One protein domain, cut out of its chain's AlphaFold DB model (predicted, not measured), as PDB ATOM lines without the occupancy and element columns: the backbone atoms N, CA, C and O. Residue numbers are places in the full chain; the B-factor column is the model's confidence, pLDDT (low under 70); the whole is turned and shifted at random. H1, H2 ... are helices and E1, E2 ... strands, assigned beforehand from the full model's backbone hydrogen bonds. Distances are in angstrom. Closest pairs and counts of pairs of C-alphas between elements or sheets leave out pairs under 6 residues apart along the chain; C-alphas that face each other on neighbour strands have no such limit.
ATOM      1  N   LYS A   9     -26.242  -2.364 -31.255       88.62
ATOM      2  CA  LYS A   9     -27.066  -1.148 -31.195       88.62
ATOM      3  C   LYS A   9     -26.198   0.110 -31.143       88.62
ATOM      4  O   LYS A   9     -26.437   1.068 -31.871       88.62
ATOM      5  N   LEU A  10     -25.137   0.077 -30.332       86.88
ATOM      6  CA  LEU A  10     -24.239   1.219 -30.162       86.88
ATOM      7  C   LEU A  10     -23.460   1.537 -31.445       86.88
ATOM      8  O   LEU A  10     -23.185   2.701 -31.727       86.88
ATOM      9  N   TYR A  11     -23.131   0.522 -32.248       87.75
ATOM     10  CA  TYR A  11     -22.519   0.746 -33.556       87.75
ATOM     11  C   TYR A  11     -23.479   1.492 -34.484       87.75
ATOM     12  O   TYR A  11     -23.088   2.484 -35.092       87.75
ATOM     13  N   GLN A  12     -24.737   1.052 -34.560       88.44
ATOM     14  CA  GLN A  12     -25.746   1.672 -35.423       88.44
ATOM     15  C   GLN A  12     -25.990   3.137 -35.040       88.44
ATOM     16  O   GLN A  12     -25.960   4.010 -35.907       88.44
ATOM     17  N   GLU A  13     -26.142   3.420 -33.744       88.50
ATOM     18  CA  GLU A  13     -26.308   4.780 -33.219       88.50
ATOM     19  C   GLU A  13     -25.115   5.678 -33.583       88.50
ATOM     20  O   GLU A  13     -25.296   6.764 -34.138       88.50
ATOM     21  N   LYS A  14     -23.881   5.211 -33.349       86.94
ATOM     22  CA  LYS A  14     -22.679   6.013 -33.622       86.94
ATOM     23  C   LYS A  14     -22.398   6.203 -35.102       86.94
ATOM     24  O   LYS A  14     -21.983   7.289 -35.490       86.94
ATOM     25  N   VAL A  15     -22.677   5.219 -35.950       87.56
ATOM     26  CA  VAL A  15     -22.557   5.393 -37.404       87.56
ATOM     27  C   VAL A  15     -23.559   6.429 -37.923       87.56
ATOM     28  O   VAL A  15     -23.209   7.228 -38.791       87.56
ATOM     29  N   LEU A  16     -24.781   6.467 -37.385       87.50
ATOM     30  CA  LEU A  16     -25.767   7.492 -37.739       87.50
ATOM     31  C   LEU A  16     -25.350   8.889 -37.264       87.50
ATOM     32  O   LEU A  16     -25.515   9.848 -38.012       87.50
ATOM     33  N   GLU A  17     -24.787   9.013 -36.059       85.12
ATOM     34  CA  GLU A  17     -24.239  10.284 -35.560       85.12
ATOM     35  C   GLU A  17     -23.093  10.800 -36.442       85.12
ATOM     36  O   GLU A  17     -23.094  11.972 -36.813       85.12
ATOM     37  N   LEU A  18     -22.166   9.922 -36.842       84.69
ATOM     38  CA  LEU A  18     -21.042  10.269 -37.722       84.69
ATOM     39  C   LEU A  18     -21.497  10.773 -39.098       84.69
ATOM     40  O   LEU A  18     -20.821  11.597 -39.704       84.69
ATOM     41  N   ARG A  19     -22.648  10.301 -39.589       82.50
ATOM     42  CA  ARG A  19     -23.251  10.790 -40.841       82.50
ATOM     43  C   ARG A  19     -23.908  12.165 -40.695       82.50
ATOM     44  O   ARG A  19     -24.074  12.849 -41.696       82.50
ATOM     45  N   LYS A  20     -24.325  12.542 -39.481       82.69
ATOM     46  CA  LYS A  20     -25.113  13.756 -39.208       82.69
ATOM     47  C   LYS A  20     -24.273  14.946 -38.732       82.69
ATOM     48  O   LYS A  20     -24.703  16.070 -38.941       82.69
ATOM     49  N   ASN A  21     -23.121  14.729 -38.092       70.12
ATOM     50  CA  ASN A  21     -22.274  15.800 -37.550       70.12
ATOM     51  C   ASN A  21     -20.783  15.438 -37.628       70.12
ATOM     52  O   ASN A  21     -20.384  14.373 -37.169       70.12
ATOM     53  N   ILE A  22     -19.958  16.355 -38.149       66.06
ATOM     54  CA  ILE A  22     -18.515  16.154 -38.410       66.06
ATOM     55  C   ILE A  22     -17.623  16.757 -37.302       66.06
ATOM     56  O   ILE A  22     -16.459  16.393 -37.159       66.06
ATOM     57  N   THR A  23     -18.138  17.669 -36.475       58.16
ATOM     58  CA  THR A  23     -17.276  18.614 -35.739       58.16
ATOM     59  C   THR A  23     -16.781  18.155 -34.364       58.16
ATOM     60  O   THR A  23     -15.920  18.820 -33.796       58.16
ATOM     61  N   ASN A  24     -17.235  17.018 -33.812       58.72
ATOM     62  CA  ASN A  24     -16.701  16.522 -32.530       58.72
ATOM     63  C   ASN A  24     -16.829  14.999 -32.348       58.72
ATOM     64  O   ASN A  24     -17.433  14.490 -31.399       58.72
ATOM     65  N   CYS A  25     -16.287  14.239 -33.294       66.06
ATOM     66  CA  CYS A  25     -16.453  12.794 -33.313       66.06
ATOM     67  C   CYS A  25     -15.360  12.107 -32.483       66.06
ATOM     68  O   CYS A  25     -14.237  11.901 -32.927       66.06
ATOM     69  N   SER A  26     -15.708  11.683 -31.265       85.12
ATOM     70  CA  SER A  26     -14.876  10.769 -30.456       85.12
ATOM     71  C   SER A  26     -14.759   9.355 -31.055       85.12
ATOM     72  O   SER A  26     -14.100   8.486 -30.480       85.12
ATOM     73  N   TYR A  27     -15.375   9.127 -32.214       88.69
ATOM     74  CA  TYR A  27     -15.381   7.879 -32.959       88.69
ATOM     75  C   TYR A  27     -15.022   8.146 -34.421       88.69
ATOM     76  O   TYR A  27     -15.283   9.228 -34.937       88.69
ATOM     77  N   ILE A  28     -14.442   7.153 -35.085       89.56
ATOM     78  CA  ILE A  28     -14.167   7.180 -36.521       89.56
ATOM     79  C   ILE A  28     -14.549   5.831 -37.122       89.56
ATOM     80  O   ILE A  28     -14.380   4.790 -36.483       89.56
ATOM     81  N   LEU A  29     -15.083   5.857 -38.337       89.31
ATOM     82  CA  LEU A  29     -15.351   4.662 -39.120       89.31
ATOM     83  C   LEU A  29     -14.238   4.523 -40.162       89.31
ATOM     84  O   LEU A  29     -14.047   5.433 -40.961       89.31
ATOM     85  N   ASP A  30     -13.509   3.412 -40.122       87.12
ATOM     86  CA  ASP A  30     -12.367   3.122 -40.997       87.12
ATOM     87  C   ASP A  30     -12.567   1.698 -41.539       87.12
ATOM     88  O   ASP A  30     -12.793   0.776 -40.751       87.12
ATOM     89  N   ASP A  31     -12.622   1.518 -42.861       85.44
ATOM     90  CA  ASP A  31     -12.880   0.224 -43.527       85.44
ATOM     91  C   ASP A  31     -14.094  -0.567 -42.991       85.44
ATOM     92  O   ASP A  31     -14.104  -1.795 -42.874       85.44
ATOM     93  N   GLY A  32     -15.161   0.147 -42.618       83.88
ATOM     94  CA  GLY A  32     -16.382  -0.452 -42.065       83.88
ATOM     95  C   GLY A  32     -16.254  -0.951 -40.620       83.88
ATOM     96  O   GLY A  32     -17.213  -1.528 -40.091       83.88
ATOM     97  N   ILE A  33     -15.119  -0.703 -39.966       89.12
ATOM     98  CA  ILE A  33     -14.866  -0.973 -38.552       89.12
ATOM     99  C   ILE A  33     -14.972   0.338 -37.771       89.12
ATOM    100  O   ILE A  33     -14.414   1.367 -38.149       89.12
ATOM    101  N   LEU A  34     -15.700   0.309 -36.655       90.75
ATOM    102  CA  LEU A  34     -15.804   1.449 -35.752       90.75
ATOM    103  C   LEU A  34     -14.607   1.479 -34.799       90.75
ATOM    104  O   LEU A  34     -14.302   0.493 -34.119       90.75
ATOM    105  N   TYR A  35     -13.972   2.640 -34.711       92.00
ATOM    106  CA  TYR A  35     -12.894   2.931 -33.779       92.00
ATOM    107  C   TYR A  35     -13.311   4.049 -32.832       92.00
ATOM    108  O   TYR A  35     -14.013   4.987 -33.209       92.00
ATOM    109  N   LYS A  36     -12.829   3.976 -31.594       91.31
ATOM    110  CA  LYS A  36     -12.870   5.077 -30.641       91.31
ATOM    111  C   LYS A  36     -11.545   5.828 -30.665       91.31
ATOM    112  O   LYS A  36     -10.483   5.214 -30.570       91.31
ATOM    113  N   LEU A  37     -11.620   7.149 -30.747       90.81
ATOM    114  CA  LEU A  37     -10.472   8.038 -30.660       90.81
ATOM    115  C   LEU A  37     -10.194   8.369 -29.195       90.81
ATOM    116  O   LEU A  37     -11.066   8.848 -28.467       90.81
ATOM    117  N   PHE A  38      -8.969   8.107 -28.755       89.31
ATOM    118  CA  PHE A  38      -8.516   8.406 -27.403       89.31
ATOM    119  C   PHE A  38      -7.311   9.344 -27.461       89.31
ATOM    120  O   PHE A  38      -6.245   8.969 -27.952       89.31
ATOM    121  N   LYS A  39      -7.472  10.574 -26.963       86.69
ATOM    122  CA  LYS A  39      -6.392  11.569 -26.923       86.69
ATOM    123  C   LYS A  39      -5.409  11.230 -25.797       86.69
ATOM    124  O   LYS A  39      -5.816  11.049 -24.652       86.69
ATOM    125  N   ARG A  40      -4.117  11.138 -26.115       84.69
ATOM    126  CA  ARG A  40      -3.012  10.922 -25.165       84.69
ATOM    127  C   ARG A  40      -1.956  11.994 -25.398       84.69
ATOM    128  O   ARG A  40      -1.016  11.799 -26.166       84.69
ATOM    129  N   GLY A  41      -2.148  13.138 -24.746       83.62
ATOM    130  CA  GLY A  41      -1.340  14.326 -25.009       83.62
ATOM    131  C   GLY A  41      -1.523  14.779 -26.457       83.62
ATOM    132  O   GLY A  41      -2.646  15.045 -26.877       83.62
ATOM    133  N   VAL A  42      -0.422  14.813 -27.211       82.44
ATOM    134  CA  VAL A  42      -0.383  15.274 -28.611       82.44
ATOM    135  C   VAL A  42      -0.936  14.227 -29.590       82.44
ATOM    136  O   VAL A  42      -1.445  14.574 -30.652       82.44
ATOM    137  N   PHE A  43      -0.890  12.938 -29.237       84.62
ATOM    138  CA  PHE A  43      -1.282  11.853 -30.137       84.62
ATOM    139  C   PHE A  43      -2.719  11.391 -29.893       84.62
ATOM    140  O   PHE A  43      -3.176  11.278 -28.752       84.62
ATOM    141  N   THR A  44      -3.428  11.055 -30.970       87.12
ATOM    142  CA  THR A  44      -4.747  10.417 -30.893       87.12
ATOM    143  C   THR A  44      -4.619   8.941 -31.245       87.12
ATOM    144  O   THR A  44      -4.294   8.587 -32.373       87.12
ATOM    145  N   GLN A  45      -4.887   8.069 -30.274       90.19
ATOM    146  CA  GLN A  45      -4.890   6.622 -30.466       90.19
ATOM    147  C   GLN A  45      -6.253   6.167 -30.999       90.19
ATOM    148  O   GLN A  45      -7.285   6.469 -30.397       90.19
ATOM    149  N   LYS A  46      -6.255   5.384 -32.083       91.62
ATOM    150  CA  LYS A  46      -7.439   4.652 -32.554       91.62
ATOM    151  C   LYS A  46      -7.543   3.318 -31.804       91.62
ATOM    152  O   LYS A  46      -6.599   2.529 -31.822       91.62
ATOM    153  N   LEU A  47      -8.675   3.069 -31.146       93.75
ATOM    154  CA  LEU A  47      -8.985   1.820 -30.438       93.75
ATOM    155  C   LEU A  47     -10.156   1.117 -31.116       93.75
ATOM    156  O   LEU A  47     -11.184   1.744 -31.356       93.75
ATOM    157  N   ILE A  48     -10.039  -0.179 -31.388       94.06
ATOM    158  CA  ILE A  48     -11.107  -0.944 -32.042       94.06
ATOM    159  C   ILE A  48     -12.290  -1.083 -31.081       94.06
ATOM    160  O   ILE A  48     -12.124  -1.564 -29.956       94.06
ATOM    161  N   TYR A  49     -13.490  -0.704 -31.519       93.62
ATOM    162  CA  TYR A  49     -14.703  -0.955 -30.749       93.62
ATOM    163  C   TYR A  49     -15.022  -2.457 -30.712       93.62
ATOM    164  O   TYR A  49     -15.028  -3.124 -31.743       93.62
ATOM    165  N   VAL A  50     -15.304  -3.017 -29.537       93.88
ATOM    166  CA  VAL A  50     -15.631  -4.443 -29.408       93.88
ATOM    167  C   VAL A  50     -17.104  -4.615 -29.022       93.88
ATOM    168  O   VAL A  50     -17.491  -4.189 -27.932       93.88
TER     169      VAL A  50
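Overview. This is residues 9 to 50 of the 221 residues of the protein "Hypothetical protein" of Rotaria sordida (UniProt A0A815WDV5). A single helix, H1, covers one end of a strongly twisted sheet of three strands, lying across the strands on one face of it. Beyond the helix, the hairpin of E2 and E3 reaches away to a far turn at residues 41 and 42, while residues 19 to 24 of the helix end and its link stick out from the rest. The 42 printed residues hold one named helix and three named strands, in the order H1, E1, E2, E3, and the class is mixed, helices and strands. The sheet has the order E1, E2, E3 and is antiparallel throughout. The whole is only just compact, close to loose, with a radius of gyration of the C-alphas of 10.5 A and spans of 29 by 23 by 17 A.

Arrangement. H1, residues 9 to 20, is on the sheet formed by E1, residues 27 to 30, E2, residues 33 to 40, and E3, residues 43 to 49. With H1 on one face of this sheet, the arrangement has two layers. The height of H1 over the sheet is 9.5 A, and on the local plane its line and that of E1 stand at 89 degrees, across the strands. H1 lies over E1 and only just over E2, on which 3 of its C-alphas fall. The closest C-alphas of H1 and E1 are those of Val 15 and Leu 29, 7.4 A apart; those of H1 and E2 are Tyr 11 and Leu 34, 7.1 A apart. In H1 every O i to N i+4 pair is within hydrogen-bond range. The strands form a meander, each the antiparallel neighbour of the one before. E1 and E2 are a hairpin with 131 degrees between their directions; N 28 and O 35 are within hydrogen-bond range at 2.9 A. E2 and E3 are a hairpin at 146 degrees, with N 38 and O 45 at 2.9 A and N 45 and O 38 at 2.8 A. E1 and E3 are the edge strands.

Along the chain. H1 begins at C-alpha 9, (-27.066, -1.148, -31.195), and is 17.0 A long from first to last C-alpha. E1 measures 9.8 A. E2, the longest strand by residues, measures 21.5 A and ends at C-alpha 40, (-3.012, 10.922, -25.165). E3 measures 18.6 A and ends at C-alpha 49, (-14.703, -0.955, -30.749).

Size, cuts and confidence. The two C-alphas farthest apart are those of Lys 9 and Val 42, at 31.4 A. The printed part has no cut. The links from E1 to E2 and from E2 to E3 are tight, and that from H1 to E1 is short, with 6 residues. The mean pLDDT of the printed part is 85.1; residues 22 to 25 are under 70.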